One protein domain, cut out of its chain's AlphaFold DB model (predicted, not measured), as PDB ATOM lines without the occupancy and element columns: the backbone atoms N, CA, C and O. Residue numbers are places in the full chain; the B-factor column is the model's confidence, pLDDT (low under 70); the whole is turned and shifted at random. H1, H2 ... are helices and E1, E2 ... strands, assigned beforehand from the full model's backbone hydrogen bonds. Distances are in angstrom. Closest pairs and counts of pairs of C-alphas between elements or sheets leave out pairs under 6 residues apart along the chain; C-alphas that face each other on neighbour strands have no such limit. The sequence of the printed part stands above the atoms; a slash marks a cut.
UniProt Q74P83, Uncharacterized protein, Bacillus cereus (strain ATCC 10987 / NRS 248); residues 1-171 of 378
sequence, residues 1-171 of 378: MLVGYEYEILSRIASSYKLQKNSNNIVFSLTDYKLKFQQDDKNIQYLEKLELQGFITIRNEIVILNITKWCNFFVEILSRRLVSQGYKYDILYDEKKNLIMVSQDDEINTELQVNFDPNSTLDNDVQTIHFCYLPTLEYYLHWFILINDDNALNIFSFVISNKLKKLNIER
ATOM      1  N   MET A   1     -21.251 -39.579  47.178       46.66
ATOM      2  CA  MET A   1     -22.645 -39.332  46.750       46.66
ATOM      3  C   MET A   1     -22.723 -39.786  45.309       46.66
ATOM      4  O   MET A   1     -22.024 -39.200  44.496       46.66
ATOM      5  N   LEU A   2     -23.446 -40.873  45.030       57.75
ATOM      6  CA  LEU A   2     -23.661 -41.306  43.650       57.75
ATOM      7  C   LEU A   2     -24.578 -40.285  42.974       57.75
ATOM      8  O   LEU A   2     -25.589 -39.877  43.548       57.75
ATOM      9  N   VAL A   3     -24.182 -39.836  41.796       71.31
ATOM     10  CA  VAL A   3     -24.946 -38.928  40.954       71.31
ATOM     11  C   VAL A   3     -26.145 -39.704  40.383       71.31
ATOM     12  O   VAL A   3     -26.009 -40.868  40.011       71.31
ATOM     13  N   GLY A   4     -27.335 -39.096  40.400       76.31
ATOM     14  CA  GLY A   4     -28.604 -39.766  40.082       76.31
ATOM     15  C   GLY A   4     -28.734 -40.249  38.629       76.31
ATOM     16  O   GLY A   4     -27.963 -39.860  37.752       76.31
ATOM     17  N   TYR A   5     -29.744 -41.080  38.359       83.56
ATOM     18  CA  TYR A   5     -30.016 -41.633  37.023       83.56
ATOM     19  C   TYR A   5     -30.297 -40.550  35.965       83.56
ATOM     20  O   TYR A   5     -29.970 -40.721  34.794       83.56
ATOM     21  N   GLU A   6     -30.823 -39.388  36.366       82.38
ATOM     22  CA  GLU A   6     -31.036 -38.245  35.472       82.38
ATOM     23  C   GLU A   6     -29.751 -37.768  34.772       82.38
ATOM     24  O   GLU A   6     -29.794 -37.245  33.661       82.38
ATOM     25  N   TYR A   7     -28.585 -38.002  35.365       85.44
ATOM     26  CA  TYR A   7     -27.306 -37.641  34.766       85.44
ATOM     27  C   TYR A   7     -26.789 -38.709  33.795       85.44
ATOM     28  O   TYR A   7     -26.069 -38.386  32.853       85.44
ATOM     29  N   GLU A   8     -27.208 -39.967  33.956       85.75
ATOM     30  CA  GLU A   8     -27.010 -41.000  32.935       85.75
ATOM     31  C   GLU A   8     -27.786 -40.631  31.660       85.75
ATOM     32  O   GLU A   8     -27.264 -40.728  30.547       85.75
ATOM     33  N   ILE A   9     -29.006 -40.102  31.826       88.69
ATOM     34  CA  ILE A   9     -29.833 -39.592  30.725       88.69
ATOM     35  C   ILE A   9     -29.119 -38.472  29.954       88.69
ATOM     36  O   ILE A   9     -29.186 -38.468  28.725       88.69
ATOM     37  N   LEU A  10     -28.375 -37.575  30.616       90.50
ATOM     38  CA  LEU A  10     -27.571 -36.554  29.923       90.50
ATOM     39  C   LEU A  10     -26.553 -37.174  28.956       90.50
ATOM     40  O   LEU A  10     -26.477 -36.761  27.796       90.50
ATOM     41  N   SER A  11     -25.821 -38.204  29.397       89.88
ATOM     42  CA  SER A  11     -24.874 -38.920  28.533       89.88
ATOM     43  C   SER A  11     -25.562 -39.580  27.344       89.88
ATOM     44  O   SER A  11     -25.056 -39.531  26.219       89.88
ATOM     45  N   ARG A  12     -26.741 -40.178  27.548       89.44
ATOM     46  CA  ARG A  12     -27.496 -40.818  26.460       89.44
ATOM     47  C   ARG A  12     -28.071 -39.796  25.469       89.44
ATOM     48  O   ARG A  12     -28.041 -40.045  24.262       89.44
ATOM     49  N   ILE A  13     -28.517 -38.627  25.946       91.44
ATOM     50  CA  ILE A  13     -28.918 -37.486  25.105       91.44
ATOM     51  C   ILE A  13     -27.738 -37.047  24.233       91.44
ATOM     52  O   ILE A  13     -27.884 -36.988  23.013       91.44
ATOM     53  N   ALA A  14     -26.562 -36.816  24.823       90.69
ATOM     54  CA  ALA A  14     -25.357 -36.435  24.078       90.69
ATOM     55  C   ALA A  14     -24.914 -37.505  23.065       90.69
ATOM     56  O   ALA A  14     -24.384 -37.188  22.008       90.69
ATOM     57  N   SER A  15     -25.195 -38.777  23.346       89.31
ATOM     58  CA  SER A  15     -24.932 -39.884  22.414       89.31
ATOM     59  C   SER A  15     -25.915 -39.928  21.236       89.31
ATOM     60  O   SER A  15     -25.612 -40.494  20.191       89.31
ATOM     61  N   SER A  16     -27.107 -39.347  21.390       89.25
ATOM     62  CA  SER A  16     -28.201 -39.440  20.411       89.25
ATOM     63  C   SER A  16     -28.392 -38.174  19.577       89.25
ATOM     64  O   SER A  16     -29.046 -38.206  18.529       89.25
ATOM     65  N   TYR A  17     -27.846 -37.054  20.046       90.81
ATOM     66  CA  TYR A  17     -28.020 -35.733  19.464       90.81
ATOM     67  C   TYR A  17     -26.684 -35.032  19.291       90.81
ATOM     68  O   TYR A  17     -25.808 -35.104  20.144       90.81
ATOM     69  N   LYS A  18     -26.544 -34.300  18.185       85.75
ATOM     70  CA  LYS A  18     -25.317 -33.562  17.896       85.75
ATOM     71  C   LYS A  18     -25.310 -32.214  18.602       85.75
ATOM     72  O   LYS A  18     -26.310 -31.494  18.595       85.75
ATOM     73  N   LEU A  19     -24.141 -31.854  19.118       85.25
ATOM     74  CA  LEU A  19     -23.835 -30.485  19.505       85.25
ATOM     75  C   LEU A  19     -24.013 -29.557  18.297       85.25
ATOM     76  O   LEU A  19     -23.488 -29.815  17.209       85.25
ATOM     77  N   GLN A  20     -24.781 -28.485  18.473       84.00
ATOM     78  CA  GLN A  20     -24.977 -27.504  17.415       84.00
ATOM     79  C   GLN A  20     -23.677 -26.734  17.148       84.00
ATOM     80  O   GLN A  20     -23.039 -26.216  18.065       84.00
ATOM     81  N   LYS A  21     -23.309 -26.622  15.868       74.00
ATOM     82  CA  LYS A  21     -22.092 -25.932  15.423       74.00
ATOM     83  C   LYS A  21     -22.063 -24.493  15.955       74.00
ATOM     84  O   LYS A  21     -23.016 -23.747  15.751       74.00
ATOM     85  N   ASN A  22     -20.949 -24.104  16.579       69.88
ATOM     86  CA  ASN A  22     -20.723 -22.778  17.172       69.88
ATOM     87  C   ASN A  22     -21.689 -22.404  18.314       69.88
ATOM     88  O   ASN A  22     -21.915 -21.223  18.568       69.88
ATOM     89  N   SER A  23     -22.261 -23.391  19.005       77.38
ATOM     90  CA  SER A  23     -23.034 -23.168  20.225       77.38
ATOM     91  C   SER A  23     -22.669 -24.207  21.281       77.38
ATOM     92  O   SER A  23     -22.324 -25.331  20.933       77.38
ATOM     93  N   ASN A  24     -22.823 -23.867  22.559       84.12
ATOM     94  CA  ASN A  24     -22.649 -24.809  23.670       84.12
ATOM     95  C   ASN A  24     -23.977 -25.501  24.020       84.12
ATOM     96  O   ASN A  24     -24.281 -25.711  25.192       84.12
ATOM     97  N   ASN A  25     -24.799 -25.801  23.007       91.88
ATOM     98  CA  ASN A  25     -26.135 -26.351  23.197       91.88
ATOM     99  C   ASN A  25     -26.380 -27.600  22.347       91.88
ATOM    100  O   ASN A  25     -26.040 -27.659  21.162       91.88
ATOM    101  N   ILE A  26     -27.075 -28.566  22.940       92.81
ATOM    102  CA  ILE A  26     -27.715 -29.666  22.216       92.81
ATOM    103  C   ILE A  26     -29.204 -29.343  22.141       92.81
ATOM    104  O   ILE A  26     -29.837 -29.096  23.167       92.81
ATOM    105  N   VAL A  27     -29.758 -29.307  20.929       93.00
ATOM    106  CA  VAL A  27     -31.153 -28.911  20.696       93.00
ATOM    107  C   VAL A  27     -31.895 -30.025  19.982       93.00
ATOM    108  O   VAL A  27     -31.439 -30.521  18.951       93.00
ATOM    109  N   PHE A  28     -33.051 -30.396  20.519       94.12
ATOM    110  CA  PHE A  28     -33.903 -31.449  19.979       94.12
ATOM    111  C   PHE A  28     -35.373 -31.189  20.312       94.12
ATOM    112  O   PHE A  28     -35.692 -30.326  21.129       94.12
ATOM    113  N   SER A  29     -36.287 -31.901  19.652       94.44
ATOM    114  CA  SER A  29     -37.715 -31.801  19.954       94.44
ATOM    115  C   SER A  29     -38.116 -32.791  21.043       94.44
ATOM    116  O   SER A  29     -37.602 -33.909  21.112       94.44
ATOM    117  N   LEU A  30     -39.085 -32.401  21.868       92.06
ATOM    118  CA  LEU A  30     -39.635 -33.257  22.916       92.06
ATOM    119  C   LEU A  30     -40.297 -34.514  22.328       92.06
ATOM    120  O   LEU A  30     -40.218 -35.596  22.907       92.06
ATOM    121  N   THR A  31     -40.903 -34.392  21.144       90.69
ATOM    122  CA  THR A  31     -41.460 -35.526  20.396       90.69
ATOM    123  C   THR A  31     -40.385 -36.540  20.011       90.69
ATOM    124  O   THR A  31     -40.582 -37.732  20.236       90.69
ATOM    125  N   ASP A  32     -39.243 -36.096  19.472       91.44
ATOM    126  CA  ASP A  32     -38.146 -37.005  19.112       91.44
ATOM    127  C   ASP A  32     -37.508 -37.639  20.356       91.44
ATOM    128  O   ASP A  32     -37.200 -38.830  20.354       91.44
ATOM    129  N   TYR A  33     -37.398 -36.877  21.450       92.19
ATOM    130  CA  TYR A  33     -36.921 -37.393  22.733       92.19
ATOM    131  C   TYR A  33     -37.786 -38.557  23.236       92.19
ATOM    132  O   TYR A  33     -37.274 -39.642  23.505       92.19
ATOM    133  N   LYS A  34     -39.113 -38.376  23.290       90.06
ATOM    134  CA  LYS A  34     -40.058 -39.423  23.720       90.06
ATOM    135  C   LYS A  34     -39.959 -40.698  22.884       90.06
ATOM    136  O   LYS A  34     -40.173 -41.784  23.416       90.06
ATOM    137  N   LEU A  35     -39.675 -40.565  21.588       88.69
ATOM    138  CA  LEU A  35     -39.519 -41.705  20.685       88.69
ATOM    139  C   LEU A  35     -38.212 -42.460  20.951       88.69
ATOM    140  O   LEU A  35     -38.233 -43.685  21.038       88.69
ATOM    141  N   LYS A  36     -37.088 -41.751  21.110       89.44
ATOM    142  CA  LYS A  36     -35.765 -42.368  21.311       89.44
ATOM    143  C   LYS A  36     -35.552 -42.926  22.717       89.44
ATOM    144  O   LYS A  36     -34.921 -43.966  22.860       89.44
ATOM    145  N   PHE A  37     -36.099 -42.268  23.737       89.88
ATOM    146  CA  PHE A  37     -35.895 -42.608  25.150       89.88
ATOM    147  C   PHE A  37     -37.128 -43.250  25.787       89.88
ATOM    148  O   PHE A  37     -37.294 -43.216  27.002       89.88
ATOM    149  N   GLN A  38     -38.005 -43.869  24.993       84.12
ATOM    150  CA  GLN A  38     -39.263 -44.439  25.484       84.12
ATOM    151  C   GLN A  38     -39.073 -45.510  26.574       84.12
ATOM    152  O   GLN A  38     -39.971 -45.721  27.386       84.12
ATOM    153  N   GLN A  39     -37.935 -46.206  26.581       83.19
ATOM    154  CA  GLN A  39     -37.612 -47.226  27.584       83.19
ATOM    155  C   GLN A  39     -36.948 -46.638  28.837       83.19
ATOM    156  O   GLN A  39     -37.121 -47.192  29.919       83.19
ATOM    157  N   ASP A  40     -36.247 -45.511  28.695       81.06
ATOM    158  CA  ASP A  40     -35.434 -44.903  29.752       81.06
ATOM    159  C   ASP A  40     -36.182 -43.784  30.505       81.06
ATOM    160  O   ASP A  40     -36.068 -43.668  31.724       81.06
ATOM    161  N   ASP A  41     -36.981 -42.972  29.800       86.69
ATOM    162  CA  ASP A  41     -37.721 -41.833  30.366       86.69
ATOM    163  C   ASP A  41     -39.061 -41.568  29.651       86.69
ATOM    164  O   ASP A  41     -39.353 -40.472  29.164       86.69
ATOM    165  N   LYS A  42     -39.921 -42.594  29.577       77.75
ATOM    166  CA  LYS A  42     -41.226 -42.519  28.888       77.75
ATOM    167  C   LYS A  42     -42.093 -41.325  29.309       77.75
ATOM    168  O   LYS A  42     -42.801 -40.756  28.480       77.75
ATOM    169  N   ASN A  43     -42.072 -41.000  30.600       83.19
ATOM    170  CA  ASN A  43     -42.909 -39.964  31.200       83.19
ATOM    171  C   ASN A  43     -42.180 -38.619  31.346       83.19
ATOM    172  O   ASN A  43     -42.746 -37.726  31.965       83.19
ATOM    173  N   ILE A  44     -40.978 -38.456  30.770       86.75
ATOM    174  CA  ILE A  44     -40.190 -37.207  30.818       86.75
ATOM    175  C   ILE A  44     -39.779 -36.824  32.256       86.75
ATOM    176  O   ILE A  44     -39.387 -35.697  32.535       86.75
ATOM    177  N   GLN A  45     -39.857 -37.756  33.203       90.06
ATOM    178  CA  GLN A  45     -39.625 -37.472  34.613       90.06
ATOM    179  C   GLN A  45     -38.177 -37.033  34.860       90.06
ATOM    180  O   GLN A  45     -37.919 -36.153  35.684       90.06
ATOM    181  N   TYR A  46     -37.215 -37.662  34.186       90.25
ATOM    182  CA  TYR A  46     -35.803 -37.327  34.352       90.25
ATOM    183  C   TYR A  46     -35.445 -36.049  33.599       90.25
ATOM    184  O   TYR A  46     -34.702 -35.224  34.127       90.25
ATOM    185  N   LEU A  47     -36.029 -35.831  32.422       90.44
ATOM    186  CA  LEU A  47     -35.863 -34.580  31.688       90.44
ATOM    187  C   LEU A  47     -36.430 -33.369  32.460       90.44
ATOM    188  O   LEU A  47     -35.778 -32.328  32.506       90.44
ATOM    189  N   GLU A  48     -37.579 -33.506  33.132       90.69
ATOM    190  CA  GLU A  48     -38.143 -32.469  34.015       90.69
ATOM    191  C   GLU A  48     -37.225 -32.173  35.211       90.69
ATOM    192  O   GLU A  48     -37.012 -31.016  35.572       90.69
ATOM    193  N   LYS A  49     -36.607 -33.201  35.812       91.12
ATOM    194  CA  LYS A  49     -35.607 -32.996  36.875       91.12
ATOM    195  C   LYS A  49     -34.392 -32.213  36.377       91.12
ATOM    196  O   LYS A  49     -33.915 -31.328  37.083       91.12
ATOM    197  N   LEU A  50     -33.910 -32.509  35.170       91.94
ATOM    198  CA  LEU A  50     -32.796 -31.786  34.552       91.94
ATOM    199  C   LEU A  50     -33.155 -30.328  34.227       91.94
ATOM    200  O   LEU A  50     -32.293 -29.449  34.316       91.94
ATOM    201  N   GLU A  51     -34.415 -30.052  33.884       93.06
ATOM    202  CA  GLU A  51     -34.931 -28.687  33.738       93.06
ATOM    203  C   GLU A  51     -34.966 -27.951  35.085       93.06
ATOM    204  O   GLU A  51     -34.456 -26.834  35.180       93.06
ATOM    205  N   LEU A  52     -35.466 -28.587  36.152       90.81
ATOM    206  CA  LEU A  52     -35.468 -28.013  37.506       90.81
ATOM    207  C   LEU A  52     -34.056 -27.711  38.025       90.81
ATOM    208  O   LEU A  52     -33.840 -26.706  38.697       90.81
ATOM    209  N   GLN A  53     -33.084 -28.563  37.691       88.31
ATOM    210  CA  GLN A  53     -31.666 -28.356  38.002       88.31
ATOM    211  C   GLN A  53     -30.998 -27.313  37.085       88.31
ATOM    212  O   GLN A  53     -29.855 -26.917  37.309       88.31
ATOM    213  N   GLY A  54     -31.705 -26.837  36.058       90.31
ATOM    214  CA  GLY A  54     -31.266 -25.765  35.175       90.31
ATOM    215  C   GLY A  54     -30.309 -26.188  34.062       90.31
ATOM    216  O   GLY A  54     -29.774 -25.296  33.393       90.31
ATOM    217  N   PHE A  55     -30.094 -27.490  33.840       91.88
ATOM    218  CA  PHE A  55     -29.304 -28.011  32.713       91.88
ATOM    219  C   PHE A  55     -30.045 -27.868  31.388       91.88
ATOM    220  O   PHE A  55     -29.426 -27.653  30.346       91.88
ATOM    221  N   ILE A  56     -31.371 -27.966  31.440       94.00
ATOM    222  CA  ILE A  56     -32.241 -27.976  30.270       94.00
ATOM    223  C   ILE A  56     -33.231 -26.814  30.341       94.00
ATOM    224  O   ILE A  56     -33.578 -26.324  31.412       94.00
ATOM    225  N   THR A  57     -33.668 -26.332  29.183       94.25
ATOM    226  CA  THR A  57     -34.806 -25.420  29.049       94.25
ATOM    227  C   THR A  57     -35.780 -25.986  28.028       94.25
ATOM    228  O   THR A  57     -35.376 -26.266  26.896       94.25
ATOM    229  N   ILE A  58     -37.051 -26.121  28.408       91.75
ATOM    230  CA  ILE A  58     -38.115 -26.597  27.526       91.75
ATOM    231  C   ILE A  58     -39.005 -25.411  27.134       91.75
ATOM    232  O   ILE A  58     -39.575 -24.718  27.976       91.75
ATOM    233  N   ARG A  59     -39.114 -25.128  25.831       91.62
ATOM    234  CA  ARG A  59     -39.990 -24.073  25.289       91.62
ATOM    235  C   ARG A  59     -40.604 -24.520  23.976       91.62
ATOM    236  O   ARG A  59     -39.876 -24.855  23.050       91.62
ATOM    237  N   ASN A  60     -41.931 -24.449  23.866       88.88
ATOM    238  CA  ASN A  60     -42.670 -24.755  22.635       88.88
ATOM    239  C   ASN A  60     -42.243 -26.092  21.993       88.88
ATOM    240  O   ASN A  60     -41.887 -26.121  20.819       88.88
ATOM    241  N   GLU A  61     -42.226 -27.181  22.772       91.25
ATOM    242  CA  GLU A  61     -41.785 -28.528  22.346       91.25
ATOM    243  C   GLU A  61     -40.300 -28.647  21.943       91.25
ATOM    244  O   GLU A  61     -39.861 -29.711  21.504       91.25
ATOM    245  N   ILE A  62     -39.502 -27.590  22.101       93.62
ATOM    246  CA  ILE A  62     -38.055 -27.601  21.873       93.62
ATOM    247  C   ILE A  62     -37.347 -27.717  23.218       93.62
ATOM    248  O   ILE A  62     -37.622 -26.966  24.153       93.62
ATOM    249  N   VAL A  63     -36.404 -28.646  23.280       94.50
ATOM    250  CA  VAL A  63     -35.546 -28.905  24.428       94.50
ATOM    251  C   VAL A  63     -34.145 -28.398  24.100       94.50
ATOM    252  O   VAL A  63     -33.576 -28.748  23.064       94.50
ATOM    253  N   ILE A  64     -33.595 -27.556  24.974       94.31
ATOM    254  CA  ILE A  64     -32.248 -26.991  24.850       94.31
ATOM    255  C   ILE A  64     -31.433 -27.438  26.060       94.31
ATOM    256  O   ILE A  64     -31.685 -26.976  27.171       94.31
ATOM    257  N   LEU A  65     -30.454 -28.316  25.847       94.44
ATOM    258  CA  LEU A  65     -29.482 -28.727  26.859       94.44
ATOM    259  C   LEU A  65     -28.256 -27.815  26.792       94.44
ATOM    260  O   LEU A  65     -27.604 -27.730  25.751       94.44
ATOM    261  N   ASN A  66     -27.933 -27.166  27.909       92.94
ATOM    262  CA  ASN A  66     -26.783 -26.281  28.046       92.94
ATOM    263  C   ASN A  66     -25.546 -27.070  28.502       92.94
ATOM    264  O   ASN A  66     -25.443 -27.481  29.661       92.94
ATOM    265  N   ILE A  67     -24.588 -27.238  27.593       91.94
ATOM    266  CA  ILE A  67     -23.349 -27.978  27.847       91.94
ATOM    267  C   ILE A  67     -22.459 -27.259  28.853       91.94
ATOM    268  O   ILE A  67     -21.908 -27.901  29.741       91.94
ATOM    269  N   THR A  68     -22.341 -25.933  28.753       92.12
ATOM    270  CA  THR A  68     -21.535 -25.135  29.687       92.12
ATOM    271  C   THR A  68     -21.925 -25.433  31.135       92.12
ATOM    272  O   THR A  68     -21.070 -25.732  31.968       92.12
ATOM    273  N   LYS A  69     -23.227 -25.395  31.442       91.88
ATOM    274  CA  LYS A  69     -23.723 -25.672  32.795       91.88
ATOM    275  C   LYS A  69     -23.400 -27.091  33.245       91.88
ATOM    276  O   LYS A  69     -23.045 -27.289  34.402       91.88
ATOM    277  N   TRP A  70     -23.508 -28.058  32.341       92.69
ATOM    278  CA  TRP A  70     -23.183 -29.449  32.633       92.69
ATOM    279  C   TRP A  70     -21.689 -29.649  32.919       92.69
ATOM    280  O   TRP A  70     -21.348 -30.235  33.944       92.69
ATOM    281  N   CYS A  71     -20.799 -29.104  32.088       93.19
ATOM    282  CA  CYS A  71     -19.355 -29.163  32.317       93.19
ATOM    283  C   CYS A  71     -18.953 -28.477  33.628       93.19
ATOM    284  O   CYS A  71     -18.187 -29.047  34.402       93.19
ATOM    285  N   ASN A  72     -19.507 -27.295  33.911       93.69
ATOM    286  CA  ASN A  72     -19.243 -26.570  35.158       93.69
ATOM    287  C   ASN A  72     -19.686 -27.377  36.385       93.69
ATOM    288  O   ASN A  72     -18.936 -27.499  37.349       93.69
ATOM    289  N   PHE A  73     -20.868 -27.994  36.324       92.44
ATOM    290  CA  PHE A  73     -21.351 -28.883  37.378       92.44
ATOM    291  C   PHE A  73     -20.459 -30.117  37.567       92.44
ATOM    292  O   PHE A  73     -20.144 -30.488  38.698       92.44
ATOM    293  N   PHE A  74     -20.025 -30.749  36.473       92.81
ATOM    294  CA  PHE A  74     -19.084 -31.864  36.541       92.81
ATOM    295  C   PHE A  74     -17.785 -31.454  37.239       92.81
ATOM    296  O   PHE A  74     -17.349 -32.145  38.154       92.81
ATOM    297  N   VAL A  75     -17.197 -30.327  36.837       94.12
ATOM    298  CA  VAL A  75     -15.959 -29.799  37.419       94.12
ATOM    299  C   VAL A  75     -16.121 -29.488  38.909       94.12
ATOM    300  O   VAL A  75     -15.262 -29.864  39.707       94.12
ATOM    301  N   GLU A  76     -17.241 -28.882  39.307       92.50
ATOM    302  CA  GLU A  76     -17.566 -28.612  40.711       92.50
ATOM    303  C   GLU A  76     -17.624 -29.907  41.538       92.50
ATOM    304  O   GLU A  76     -17.037 -29.992  42.622       92.50
ATOM    305  N   ILE A  77     -18.303 -30.938  41.028       90.25
ATOM    306  CA  ILE A  77     -18.384 -32.239  41.701       90.25
ATOM    307  C   ILE A  77     -17.021 -32.917  41.751       90.25
ATOM    308  O   ILE A  77     -16.640 -33.434  42.803       90.25
ATOM    309  N   LEU A  78     -16.292 -32.926  40.636       91.38
ATOM    310  CA  LEU A  78     -14.980 -33.546  40.540       91.38
ATOM    311  C   LEU A  78     -14.022 -32.922  41.557       91.38
ATOM    312  O   LEU A  78     -13.414 -33.650  42.337       91.38
ATOM    313  N   SER A  79     -13.969 -31.589  41.623       90.62
ATOM    314  CA  SER A  79     -13.177 -30.853  42.612       90.62
ATOM    315  C   SER A  79     -13.561 -31.244  44.042       90.62
ATOM    316  O   SER A  79     -12.699 -31.657  44.817       90.62
ATOM    317  N   ARG A  80     -14.858 -31.249  44.386       89.62
ATOM    318  CA  ARG A  80     -15.319 -31.679  45.720       89.62
ATOM    319  C   ARG A  80     -14.901 -33.107  46.061       89.62
ATOM    320  O   ARG A  80     -14.494 -33.363  47.195       89.62
ATOM    321  N   ARG A  81     -15.010 -34.040  45.110       88.06
ATOM    322  CA  ARG A  81     -14.615 -35.437  45.339       88.06
ATOM    323  C   ARG A  81     -13.106 -35.565  45.529       88.06
ATOM    324  O   ARG A  81     -12.691 -36.222  46.479       88.06
ATOM    325  N   LEU A  82     -12.303 -34.903  44.702       87.12
ATOM    326  CA  LEU A  82     -10.845 -34.902  44.831       87.12
ATOM    327  C   LEU A  82     -10.393 -34.310  46.171       87.12
ATOM    328  O   LEU A  82      -9.596 -34.932  46.870       87.12
ATOM    329  N   VAL A  83     -10.988 -33.191  46.593       85.38
ATOM    330  CA  VAL A  83     -10.734 -32.590  47.913       85.38
ATOM    331  C   VAL A  83     -11.109 -33.548  49.042       85.38
ATOM    332  O   VAL A  83     -10.349 -33.701  49.996       85.38
ATOM    333  N   SER A  84     -12.244 -34.251  48.933       82.81
ATOM    334  CA  SER A  84     -12.647 -35.243  49.941       82.81
ATOM    335  C   SER A  84     -11.693 -36.439  50.046       82.81
ATOM    336  O   SER A  84     -11.633 -37.074  51.096       82.81
ATOM    337  N   GLN A  85     -10.926 -36.719  48.988       78.69
ATOM    338  CA  GLN A  85      -9.874 -37.738  48.960       78.69
ATOM    339  C   GLN A  85      -8.487 -37.188  49.349       78.69
ATOM    340  O   GLN A  85      -7.519 -37.942  49.375       78.69
ATOM    341  N   GLY A  86      -8.383 -35.899  49.694       74.62
ATOM    342  CA  GLY A  86      -7.144 -35.259  50.149       74.62
ATOM    343  C   GLY A  86      -6.319 -34.584  49.052       74.62
ATOM    344  O   GLY A  86      -5.254 -34.047  49.348       74.62
ATOM    345  N   TYR A  87      -6.794 -34.557  47.804       79.94
ATOM    346  CA  TYR A  87      -6.099 -33.881  46.708       79.94
ATOM    347  C   TYR A  87      -6.403 -32.378  46.679       79.94
ATOM    348  O   TYR A  87      -7.548 -31.957  46.845       79.94
ATOM    349  N   LYS A  88      -5.378 -31.561  46.418       81.06
ATOM    350  CA  LYS A  88      -5.478 -30.097  46.298       81.06
ATOM    351  C   LYS A  88      -5.336 -29.680  44.835       81.06
ATOM    352  O   LYS A  88      -4.277 -29.219  44.419       81.06
ATOM    353  N   TYR A  89      -6.391 -29.901  44.057       85.12
ATOM    354  CA  TYR A  89      -6.460 -29.467  42.663       85.12
ATOM    355  C   TYR A  89      -7.535 -28.411  42.474       85.12
ATOM    356  O   TYR A  89      -8.677 -28.594  42.905       85.12
ATOM    357  N   ASP A  90      -7.180 -27.372  41.735       87.19
ATOM    358  CA  ASP A  90      -8.130 -26.426  41.180       87.19
ATOM    359  C   ASP A  90      -8.521 -26.915  39.788       87.19
ATOM    360  O   ASP A  90      -7.670 -27.220  38.953       87.19
ATOM    361  N   ILE A  91      -9.820 -27.056  39.548       91.25
ATOM    362  CA  ILE A  91     -10.340 -27.562  38.280       91.25
ATOM    363  C   ILE A  91     -11.317 -26.534  37.737       91.25
ATOM    364  O   ILE A  91     -12.221 -26.097  38.449       91.25
ATOM    365  N   LEU A  92     -11.141 -26.165  36.473       93.19
ATOM    366  CA  LEU A  92     -11.951 -25.169  35.776       93.19
ATOM    367  C   LEU A  92     -12.305 -25.671  34.377       93.19
ATOM    368  O   LEU A  92     -11.521 -26.365  33.737       93.19
ATOM    369  N   TYR A  93     -13.485 -25.303  33.888       94.19
ATOM    370  CA  TYR A  93     -13.885 -25.552  32.506       94.19
ATOM    371  C   TYR A  93     -13.736 -24.264  31.682       94.19
ATOM    372  O   TYR A  93     -14.368 -23.251  31.980       94.19
ATOM    373  N   ASP A  94     -12.899 -24.297  30.643       92.06
ATOM    374  CA  ASP A  94     -12.770 -23.223  29.657       92.06
ATOM    375  C   ASP A  94     -13.784 -23.442  28.530       92.06
ATOM    376  O   ASP A  94     -13.571 -24.224  27.600       92.06
ATOM    377  N   GLU A  95     -14.890 -22.704  28.597       88.56
ATOM    378  CA  GLU A  95     -15.986 -22.776  27.628       88.56
ATOM    379  C   GLU A  95     -15.588 -22.370  26.204       88.56
ATOM    380  O   GLU A  95     -16.245 -22.777  25.247       88.56
ATOM    381  N   LYS A  96     -14.548 -21.537  26.046       86.06
ATOM    382  CA  LYS A  96     -14.113 -21.046  24.730       86.06
ATOM    383  C   LYS A  96     -13.287 -22.094  24.002       86.06
ATOM    384  O   LYS A  96     -13.376 -22.197  22.781       86.06
ATOM    385  N   LYS A  97     -12.471 -22.836  24.751       86.94
ATOM    386  CA  LYS A  97     -11.618 -23.903  24.215       86.94
ATOM    387  C   LYS A  97     -12.254 -25.289  24.310       86.94
ATOM    388  O   LYS A  97     -11.761 -26.207  23.663       86.94
ATOM    389  N   ASN A  98     -13.335 -25.435  25.080       87.75
ATOM    390  CA  ASN A  98     -13.971 -26.714  25.398       87.75
ATOM    391  C   ASN A  98     -12.978 -27.690  26.071       87.75
ATOM    392  O   ASN A  98     -12.844 -28.854  25.681       87.75
ATOM    393  N   LEU A  99     -12.252 -27.173  27.070       91.88
ATOM    394  CA  LEU A  99     -11.223 -27.890  27.829       91.88
ATOM    395  C   LEU A  99     -11.526 -27.845  29.325       91.88
ATOM    396  O   LEU A  99     -11.999 -26.836  29.841       91.88
ATOM    397  N   ILE A 100     -11.182 -28.914  30.033       92.88
ATOM    398  CA  ILE A 100     -11.072 -28.912  31.489       92.88
ATOM    399  C   ILE A 100      -9.603 -28.719  31.846       92.88
ATOM    400  O   ILE A 100      -8.737 -29.479  31.416       92.88
ATOM    401  N   MET A 101      -9.336 -27.687  32.629       91.75
ATOM    402  CA  MET A 101      -8.012 -27.294  33.077       91.75
ATOM    403  C   MET A 101      -7.856 -27.729  34.525       91.75
ATOM    404  O   MET A 101      -8.696 -27.402  35.363       91.75
ATOM    405  N   VAL A 102      -6.794 -28.479  34.803       90.00
ATOM    406  CA  VAL A 102      -6.417 -28.888  36.154       90.00
ATOM    407  C   VAL A 102      -5.139 -28.159  36.532       90.00
ATOM    408  O   VAL A 102      -4.123 -28.264  35.838       90.00
ATOM    409  N   SER A 103      -5.199 -27.425  37.635       85.25
ATOM    410  CA  SER A 103      -4.103 -26.651  38.198       85.25
ATOM    411  C   SER A 103      -3.815 -27.051  39.640       85.25
ATOM    412  O   SER A 103      -4.662 -27.591  40.351       85.25
ATOM    413  N   GLN A 104      -2.580 -26.800  40.051       81.62
ATOM    414  CA  GLN A 104      -2.129 -26.897  41.434       81.62
ATOM    415  C   GLN A 104      -1.287 -25.647  41.697       81.62
ATOM    416  O   GLN A 104      -0.400 -25.356  40.896       81.62
ATOM    417  N   ASP A 105      -1.597 -24.915  42.769       72.12
ATOM    418  CA  ASP A 105      -0.904 -23.676  43.159       72.12
ATOM    419  C   ASP A 105      -0.844 -22.625  42.024       72.12
ATOM    420  O   ASP A 105       0.219 -22.109  41.688       72.12
ATOM    421  N   ASP A 106      -1.997 -22.332  41.405       65.06
ATOM    422  CA  ASP A 106      -2.190 -21.345  40.319       65.06
ATOM    423  C   ASP A 106      -1.503 -21.643  38.967       65.06
ATOM    424  O   ASP A 106      -1.670 -20.887  38.005       65.06
ATOM    425  N   GLU A 107      -0.793 -22.765  38.823       66.38
ATOM    426  CA  GLU A 107      -0.224 -23.189  37.539       66.38
ATOM    427  C   GLU A 107      -1.100 -24.228  36.831       66.38
ATOM    428  O   GLU A 107      -1.483 -25.245  37.406       66.38
ATOM    429  N   ILE A 108      -1.412 -23.993  35.550       67.06
ATOM    430  CA  ILE A 108      -2.153 -24.946  34.712       67.06
ATOM    431  C   ILE A 108      -1.229 -26.101  34.353       67.06
ATOM    432  O   ILE A 108      -0.227 -25.932  33.658       67.06
ATOM    433  N   ASN A 109      -1.612 -27.289  34.797       72.88
ATOM    434  CA  ASN A 109      -0.741 -28.449  34.795       72.88
ATOM    435  C   ASN A 109      -1.225 -29.570  33.879       72.88
ATOM    436  O   ASN A 109      -0.445 -30.424  33.457       72.88
ATOM    437  N   THR A 110      -2.519 -29.620  33.574       84.69
ATOM    438  CA  THR A 110      -3.082 -30.581  32.624       84.69
ATOM    439  C   THR A 110      -4.317 -29.989  31.958       84.69
ATOM    440  O   THR A 110      -5.182 -29.428  32.625       84.69
ATOM    441  N   GLU A 111      -4.400 -30.147  30.641       89.06
ATOM    442  CA  GLU A 111      -5.573 -29.802  29.840       89.06
ATOM    443  C   GLU A 111      -6.220 -31.094  29.330       89.06
ATOM    444  O   GLU A 111      -5.540 -31.974  28.797       89.06
ATOM    445  N   LEU A 112      -7.531 -31.215  29.526       90.81
ATOM    446  CA  LEU A 112      -8.331 -32.369  29.125       90.81
ATOM    447  C   LEU A 112      -9.399 -31.904  28.141       90.81
ATOM    448  O   LEU A 112     -10.199 -31.023  28.457       90.81
ATOM    449  N   GLN A 113      -9.434 -32.496  26.953       90.81
ATOM    450  CA  GLN A 113     -10.457 -32.187  25.965       90.81
ATOM    451  C   GLN A 113     -11.814 -32.733  26.403       90.81
ATOM    452  O   GLN A 113     -11.907 -33.838  26.936       90.81
ATOM    453  N   VAL A 114     -12.879 -31.976  26.159       90.94
ATOM    454  CA  VAL A 114     -14.243 -32.444  26.407       90.94
ATOM    455  C   VAL A 114     -14.868 -32.933  25.109       90.94
ATOM    456  O   VAL A 114     -14.922 -32.194  24.125       90.94
ATOM    457  N   ASN A 115     -15.376 -34.165  25.101       89.31
ATOM    458  CA  ASN A 115     -16.024 -34.741  23.928       89.31
ATOM    459  C   ASN A 115     -17.513 -35.040  24.151       89.31
ATOM    460  O   ASN A 115     -17.886 -35.740  25.093       89.31
ATOM    461  N   PHE A 116     -18.333 -34.561  23.213       89.88
ATOM    462  CA  PHE A 116     -19.769 -34.841  23.104       89.88
ATOM    463  C   PHE A 116     -20.135 -35.607  21.827       89.88
ATOM    464  O   PHE A 116     -21.298 -35.959  21.658       89.88
ATOM    465  N   ASP A 117     -19.190 -35.855  20.914       87.56
ATOM    466  CA  ASP A 117     -19.450 -36.591  19.676       87.56
ATOM    467  C   ASP A 117     -19.154 -38.088  19.872       87.56
ATOM    468  O   ASP A 117     -17.987 -38.469  20.020       87.56
ATOM    469  N   PRO A 118     -20.178 -38.962  19.849       83.50
ATOM    470  CA  PRO A 118     -19.988 -40.405  19.993       83.50
ATOM    471  C   PRO A 118     -19.207 -41.030  18.825       83.50
ATOM    472  O   PRO A 118     -18.727 -42.154  18.949       83.50
ATOM    473  N   ASN A 119     -19.069 -40.319  17.700       82.31
ATOM    474  CA  ASN A 119     -18.317 -40.763  16.524       82.31
ATOM    475  C   ASN A 119     -16.961 -40.060  16.382       82.31
ATOM    476  O   ASN A 119     -16.340 -40.154  15.322       82.31
ATOM    477  N   SER A 120     -16.503 -39.333  17.407       77.06
ATOM    478  CA  SER A 120     -15.205 -38.665  17.355       77.06
ATOM    479  C   SER A 120     -14.094 -39.687  17.106       77.06
ATOM    480  O   SER A 120     -13.947 -40.648  17.866       77.06
ATOM    481  N   THR A 121     -13.266 -39.459  16.091       69.44
ATOM    482  CA  THR A 121     -11.983 -40.153  15.981       69.44
ATOM    483  C   THR A 121     -11.076 -39.620  17.079       69.44
ATOM    484  O   THR A 121     -10.679 -38.456  17.035       69.44
ATOM    485  N   LEU A 122     -10.807 -40.450  18.084       64.81
ATOM    486  CA  LEU A 122      -9.877 -40.101  19.147       64.81
ATOM    487  C   LEU A 122      -8.472 -39.972  18.571       64.81
ATOM    488  O   LEU A 122      -7.978 -40.888  17.912       64.81
ATOM    489  N   ASP A 123      -7.847 -38.831  18.829       63.50
ATOM    490  CA  ASP A 123      -6.408 -38.700  18.686       63.50
ATOM    491  C   ASP A 123      -5.763 -39.335  19.925       63.50
ATOM    492  O   ASP A 123      -6.089 -38.961  21.054       63.50
ATOM    493  N   ASN A 124      -4.894 -40.328  19.730       60.47
ATOM    494  CA  ASN A 124      -4.315 -41.111  20.830       60.47
ATOM    495  C   ASN A 124      -3.475 -40.252  21.789       60.47
ATOM    496  O   ASN A 124      -3.275 -40.639  22.941       60.47
ATOM    497  N   ASP A 125      -3.011 -39.088  21.332       62.03
ATOM    498  CA  ASP A 125      -2.153 -38.200  22.112       62.03
ATOM    499  C   ASP A 125      -2.937 -37.173  22.953       62.03
ATOM    500  O   ASP A 125      -2.361 -36.526  23.836       62.03
ATOM    501  N   VAL A 126      -4.255 -37.035  22.744       75.38
ATOM    502  CA  VAL A 126      -5.084 -36.039  23.441       75.38
ATOM    503  C   VAL A 126      -5.937 -36.691  24.526       75.38
ATOM    504  O   VAL A 126      -6.859 -37.467  24.272       75.38
ATOM    505  N   GLN A 127      -5.666 -36.326  25.781       84.12
ATOM    506  CA  GLN A 127      -6.482 -36.778  26.904       84.12
ATOM    507  C   GLN A 127      -7.881 -36.175  26.823       84.12
ATOM    508  O   GLN A 127      -8.041 -34.958  26.866       84.12
ATOM    509  N   THR A 128      -8.885 -37.043  26.745       87.50
ATOM    510  CA  THR A 128     -10.271 -36.649  26.496       87.50
ATOM    511  C   THR A 128     -11.186 -37.199  27.586       87.50
ATOM    512  O   THR A 128     -11.123 -38.384  27.908       87.50
ATOM    513  N   ILE A 129     -12.045 -36.348  28.150       90.25
ATOM    514  CA  ILE A 129     -13.178 -36.753  28.986       90.25
ATOM    515  C   ILE A 129     -14.423 -36.797  28.107       90.25
ATOM    516  O   ILE A 129     -14.811 -35.807  27.481       90.25
ATOM    517  N   HIS A 130     -15.074 -37.952  28.092       90.38
ATOM    518  CA  HIS A 130     -16.278 -38.181  27.314       90.38
ATOM    519  C   HIS A 130     -17.524 -37.915  28.144       90.38
ATOM    520  O   HIS A 130     -17.707 -38.478  29.227       90.38
ATOM    521  N   PHE A 131     -18.396 -37.088  27.582       92.31
ATOM    522  CA  PHE A 131     -19.728 -36.791  28.094       92.31
ATOM    523  C   PHE A 131     -20.821 -37.564  27.345       92.31
ATOM    524  O   PHE A 131     -21.995 -37.444  27.664       92.31
ATOM    525  N   CYS A 132     -20.445 -38.387  26.368       90.06
ATOM    526  CA  CYS A 132     -21.320 -39.311  25.659       90.06
ATOM    527  C   CYS A 132     -20.778 -40.746  25.749       90.06
ATOM    528  O   CYS A 132     -19.605 -40.972  26.058       90.06
ATOM    529  N   TYR A 133     -21.643 -41.716  25.466       86.44
ATOM    530  CA  TYR A 133     -21.270 -43.118  25.346       86.44
ATOM    531  C   TYR A 133     -20.624 -43.375  23.988       86.44
ATOM    532  O   TYR A 133     -21.191 -43.048  22.943       86.44
ATOM    533  N   LEU A 134     -19.444 -43.996  24.011       81.88
ATOM    534  CA  LEU A 134     -18.745 -44.421  22.803       81.88
ATOM    535  C   LEU A 134     -19.148 -45.855  22.424       81.88
ATOM    536  O   LEU A 134     -19.155 -46.728  23.293       81.88
ATOM    537  N   PRO A 135     -19.435 -46.134  21.142       70.38
ATOM    538  CA  PRO A 135     -19.872 -47.455  20.693       70.38
ATOM    539  C   PRO A 135     -18.753 -48.509  20.609       70.38
ATOM    540  O   PRO A 135     -19.058 -49.688  20.464       70.38
ATOM    541  N   THR A 136     -17.474 -48.119  20.653       60.44
ATOM    542  CA  THR A 136     -16.365 -48.977  20.182       60.44
ATOM    543  C   THR A 136     -15.187 -49.149  21.143       60.44
ATOM    544  O   THR A 136     -14.200 -49.772  20.758       60.44
ATOM    545  N   LEU A 137     -15.244 -48.641  22.377       57.06
ATOM    546  CA  LEU A 137     -14.084 -48.665  23.280       57.06
ATOM    547  C   LEU A 137     -14.413 -49.288  24.638       57.06
ATOM    548  O   LEU A 137     -15.276 -48.793  25.357       57.06
ATOM    549  N   GLU A 138     -13.666 -50.335  25.007       52.12
ATOM    550  CA  GLU A 138     -13.703 -50.946  26.348       52.12
ATOM    551  C   GLU A 138     -13.078 -50.042  27.426       52.12
ATOM    552  O   GLU A 138     -13.357 -50.215  28.608       52.12
ATOM    553  N   TYR A 139     -12.271 -49.046  27.036       59.62
ATOM    554  CA  TYR A 139     -11.552 -48.181  27.972       59.62
ATOM    555  C   TYR A 139     -11.546 -46.733  27.475       59.62
ATOM    556  O   TYR A 139     -10.685 -46.331  26.696       59.62
ATOM    557  N   TYR A 140     -12.515 -45.937  27.929       74.19
ATOM    558  CA  TYR A 140     -12.527 -44.485  27.748       74.19
ATOM    559  C   TYR A 140     -12.907 -43.788  29.053       74.19
ATOM    560  O   TYR A 140     -13.617 -44.329  29.902       74.19
ATOM    561  N   LEU A 141     -12.409 -42.567  29.224       80.25
ATOM    562  CA  LEU A 141     -12.618 -41.784  30.432       80.25
ATOM    563  C   LEU A 141     -13.996 -41.108  30.387       80.25
ATOM    564  O   LEU A 141     -14.142 -40.001  29.873       80.25
ATOM    565  N   HIS A 142     -15.023 -41.788  30.896       87.56
ATOM    566  CA  HIS A 142     -16.382 -41.250  30.940       87.56
ATOM    567  C   HIS A 142     -16.621 -40.426  32.212       87.56
ATOM    568  O   HIS A 142     -16.370 -40.895  33.326       87.56
ATOM    569  N   TRP A 143     -17.167 -39.217  32.057       90.62
ATOM    570  CA  TRP A 143     -17.382 -38.275  33.163       90.62
ATOM    571  C   TRP A 143     -18.227 -38.879  34.302       90.62
ATOM    572  O   TRP A 143     -17.900 -38.721  35.478       90.62
ATOM    573  N   PHE A 144     -19.276 -39.638  33.960       86.75
ATOM    574  CA  PHE A 144     -20.178 -40.241  34.942       86.75
ATOM    575  C   PHE A 144     -19.499 -41.364  35.735       86.75
ATOM    576  O   PHE A 144     -19.839 -41.586  36.891       86.75
ATOM    577  N   ILE A 145     -18.525 -42.063  35.141       86.19
ATOM    578  CA  ILE A 145     -17.748 -43.086  35.852       86.19
ATOM    579  C   ILE A 145     -16.790 -42.394  36.822       86.19
ATOM    580  O   ILE A 145     -16.753 -42.748  37.997       86.19
ATOM    581  N   LEU A 146     -16.100 -41.340  36.373       87.44
ATOM    582  CA  LEU A 146     -15.174 -40.573  37.213       87.44
ATOM    583  C   LEU A 146     -15.814 -40.023  38.490       87.44
ATOM    584  O   LEU A 146     -15.200 -40.043  39.554       87.44
ATOM    585  N   ILE A 147     -17.054 -39.539  38.406       87.25
ATOM    586  CA  ILE A 147     -17.755 -38.977  39.568       87.25
ATOM    587  C   ILE A 147     -18.470 -40.013  40.427       87.25
ATOM    588  O   ILE A 147     -18.900 -39.640  41.514       87.25
ATOM    589  N   ASN A 148     -18.567 -41.279  40.012       85.44
ATOM    590  CA  ASN A 148     -19.284 -42.317  40.761       85.44
ATOM    591  C   ASN A 148     -18.398 -43.462  41.264       85.44
ATOM    592  O   ASN A 148     -18.756 -44.092  42.255       85.44
ATOM    593  N   ASP A 149     -17.234 -43.693  40.659       85.31
ATOM    594  CA  ASP A 149     -16.315 -44.777  41.015       85.31
ATOM    595  C   ASP A 149     -15.033 -44.218  41.657       85.31
ATOM    596  O   ASP A 149     -14.283 -43.464  41.036       85.31
ATOM    597  N   ASP A 150     -14.788 -44.575  42.922       84.38
ATOM    598  CA  ASP A 150     -13.589 -44.160  43.659       84.38
ATOM    599  C   ASP A 150     -12.293 -44.691  43.029       84.38
ATOM    600  O   ASP A 150     -11.280 -43.994  43.047       84.38
ATOM    601  N   ASN A 151     -12.303 -45.888  42.433       82.44
ATOM    602  CA  ASN A 151     -11.120 -46.444  41.779       82.44
ATOM    603  C   ASN A 151     -10.789 -45.665  40.509       82.44
ATOM    604  O   ASN A 151      -9.630 -45.306  40.294       82.44
ATOM    605  N   ALA A 152     -11.802 -45.356  39.695       83.56
ATOM    606  CA  ALA A 152     -11.622 -44.528  38.506       83.56
ATOM    607  C   ALA A 152     -11.090 -43.135  38.876       83.56
ATOM    608  O   ALA A 152     -10.169 -42.632  38.229       83.56
ATOM    609  N   LEU A 153     -11.615 -42.543  39.955       85.44
ATOM    610  CA  LEU A 153     -11.166 -41.252  40.469       85.44
ATOM    611  C   LEU A 153      -9.717 -41.296  40.986       85.44
ATOM    612  O   LEU A 153      -8.931 -40.401  40.679       85.44
ATOM    613  N   ASN A 154      -9.328 -42.353  41.702       80.00
ATOM    614  CA  ASN A 154      -7.956 -42.545  42.183       80.00
ATOM    615  C   ASN A 154      -6.965 -42.716  41.024       80.00
ATOM    616  O   ASN A 154      -5.903 -42.093  41.015       80.00
ATOM    617  N   ILE A 155      -7.317 -43.523  40.015       82.31
ATOM    618  CA  ILE A 155      -6.492 -43.716  38.812       82.31
ATOM    619  C   ILE A 155      -6.321 -42.385  38.073       82.31
ATOM    620  O   ILE A 155      -5.205 -42.019  37.704       82.31
ATOM    621  N   PHE A 156      -7.406 -41.632  37.899       85.88
ATOM    622  CA  PHE A 156      -7.373 -40.309  37.283       85.88
ATOM    623  C   PHE A 156      -6.464 -39.337  38.049       85.88
ATOM    624  O   PHE A 156      -5.595 -38.697  37.454       85.88
ATOM    625  N   SER A 157      -6.592 -39.296  39.375       83.69
ATOM    626  CA  SER A 157      -5.764 -38.461  40.256       83.69
ATOM    627  C   SER A 157      -4.285 -38.830  40.184       83.69
ATOM    628  O   SER A 157      -3.422 -37.954  40.152       83.69
ATOM    629  N   PHE A 158      -3.971 -40.126  40.096       79.44
ATOM    630  CA  PHE A 158      -2.606 -40.616  39.922       79.44
ATOM    631  C   PHE A 158      -2.012 -40.210  38.568       79.44
ATOM    632  O   PHE A 158      -0.860 -39.780  38.502       79.44
ATOM    633  N   VAL A 159      -2.795 -40.292  37.487       82.12
ATOM    634  CA  VAL A 159      -2.365 -39.842  36.152       82.12
ATOM    635  C   VAL A 159      -2.044 -38.347  36.163       82.12
ATOM    636  O   VAL A 159      -0.985 -37.953  35.669       82.12
ATOM    637  N   ILE A 160      -2.911 -37.529  36.764       82.50
ATOM    638  CA  ILE A 160      -2.684 -36.085  36.918       82.50
ATOM    639  C   ILE A 160      -1.431 -35.829  37.764       82.50
ATOM    640  O   ILE A 160      -0.528 -35.123  37.322       82.50
ATOM    641  N   SER A 161      -1.320 -36.473  38.931       77.69
ATOM    642  CA  SER A 161      -0.156 -36.382  39.829       77.69
ATOM    643  C   SER A 161       1.163 -36.717  39.136       77.69
ATOM    644  O   SER A 161       2.169 -36.043  39.341       77.69
ATOM    645  N   ASN A 162       1.202 -37.762  38.314       73.62
ATOM    646  CA  ASN A 162       2.432 -38.150  37.630       73.62
ATOM    647  C   ASN A 162       2.794 -37.194  36.498       73.62
ATOM    648  O   ASN A 162       3.976 -36.920  36.292       73.62
ATOM    649  N   LYS A 163       1.798 -36.663  35.783       70.50
ATOM    650  CA  LYS A 163       2.029 -35.611  34.789       70.50
ATOM    651  C   LYS A 163       2.582 -34.347  35.439       70.50
ATOM    652  O   LYS A 163       3.581 -33.821  34.960       70.50
ATOM    653  N   LEU A 164       1.997 -33.939  36.564       67.62
ATOM    654  CA  LEU A 164       2.480 -32.853  37.417       67.62
ATOM    655  C   LEU A 164       3.934 -33.055  37.836       67.62
ATOM    656  O   LEU A 164       4.789 -32.212  37.575       67.62
ATOM    657  N   LYS A 165       4.240 -34.219  38.423       68.25
ATOM    658  CA  LYS A 165       5.606 -34.579  38.811       68.25
ATOM    659  C   LYS A 165       6.554 -34.504  37.618       68.25
ATOM    660  O   LYS A 165       7.614 -33.907  37.743       68.25
ATOM    661  N   LYS A 166       6.180 -35.050  36.455       66.25
ATOM    662  CA  LYS A 166       7.008 -34.999  35.241       66.25
ATOM    663  C   LYS A 166       7.284 -33.560  34.786       66.25
ATOM    664  O   LYS A 166       8.436 -33.245  34.506       66.25
ATOM    665  N   LEU A 167       6.271 -32.693  34.758       59.12
ATOM    666  CA  LEU A 167       6.446 -31.273  34.432       59.12
ATOM    667  C   LEU A 167       7.389 -30.582  35.425       59.12
ATOM    668  O   LEU A 167       8.303 -29.865  35.020       59.12
ATOM    669  N   ASN A 168       7.239 -30.868  36.718       64.75
ATOM    670  CA  ASN A 168       8.124 -30.333  37.753       64.75
ATOM    671  C   ASN A 168       9.558 -30.877  37.634       64.75
ATOM    672  O   ASN A 168      10.506 -30.157  37.944       64.75
ATOM    673  N   ILE A 169       9.751 -32.105  37.132       67.06
ATOM    674  CA  ILE A 169      11.084 -32.632  36.787       67.06
ATOM    675  C   ILE A 169      11.716 -31.829  35.646       67.06
ATOM    676  O   ILE A 169      12.902 -31.506  35.704       67.06
ATOM    677  N   GLU A 170      10.945 -31.487  34.616       62.03
ATOM    678  CA  GLU A 170      11.445 -30.725  33.464       62.03
ATOM    679  C   GLU A 170      11.827 -29.281  33.831       62.03
ATOM    680  O   GLU A 170      12.737 -28.715  33.226       62.03
ATOM    681  N   ARG A 171      11.205 -28.707  34.868       66.94
ATOM    682  CA  ARG A 171      11.485 -27.351  35.373       66.94
ATOM    683  C   ARG A 171      12.664 -27.256  36.355       66.94
ATOM    684  O   ARG A 171      12.903 -26.199  36.934       66.94
TER     685      ARG A 171
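What this domain is: This is residues 1 to 171 of the 378 residues of an uncharacterized protein of Bacillus cereus (strain ATCC 10987 / NRS 248) (UniProt Q74P83). Two lobes stand end to end along the longest axis: a small three-stranded sheet, E1 E3 E2, with the short helices H1, H2 and H3, and a larger, strongly twisted four-stranded sheet with H4, H5 and H6 over one face, making two layers. H4 follows E3 directly and leads from the first lobe into the second, while H6 crosses the second sheet towards the far end. The 171 printed residues hold six named helices and seven named strands in the order H1 E1 H2 H3 E2 E3 H4 E4 E5 E6 E7 H5 H6, class mixed; E1 E3 E2 is antiparallel and E4 E5 E6 E7 is mixed. The whole is compact, with a radius of gyration of the C-alphas of 16.8 A, yet elongated, spanning 55 by 32 by 30 A.

Where its parts are: H1, residues 5 to 16, is 16.9 A long and begins at C-alpha 5, (-30.016, -41.633, 37.023). E1 is residues 25 to 29, H2 30 to 36, H3 45 to 52, E2 56 to 59 and E3 62 to 66. H4, residues 67 to 84, measures 25.6 A. E4 is residues 90 to 94, E5 99 to 104, E6 107 to 115, 23.8 A, and E7 128 to 130. H5 is residues 143 to 148; H6, residues 150 to 170, measures 30.2 A and ends at C-alpha 170, (11.445, -30.725, 33.464).

How they stand to each other: E1, H2, H3 and E2 form a split strand-helix-strand unit, two strands running the same way with E3 between them, and its crossover is right-handed. N 26 and O 65 of E1 and E3 are 3.0 A apart; in the hairpin E2 and E3, N 57 and O 64 are 2.9 A apart. H1 and H2 only graze this sheet; H3 stands up from it, over E2. H1 touches H3 with residues 5 to 9 alone, the closest C-alphas being Glu 6 and Tyr 46, 5.0 A. E4 E5 E6 is a meander, each strand the antiparallel neighbour of the one before, with N 92 to O 101 at 3.0 A and N 100 to O 112 at 2.8 A; E6 and E7 are parallel, with N 129 to O 113 at 2.8 A. H4 runs along E4 at a height of 9.1 A over the sheet, and H6 is on the same face, at 10.3 A. H4 touches H5 with residues 74 to 81 alone, the closest C-alphas being Leu 78 and Ile 147, 6.2 A. H5 and H6 touch only at the corner, the closest C-alphas being Leu 146 and Leu 153, 5.2 A. Every O i to N i+4 pair in the six helices is within hydrogen-bond range.

The domain as a whole: The farthest C-alphas, Asn 60 and Ile 169, are 56.1 A apart. The printed part has no cut. The links E6 to E7 and E7 to H5 are long, 12 residues each. Mean pLDDT of the printed part is 83.8; 23 residues are under 70, among them 121 to 125, 136 to 139 and 164 to 171.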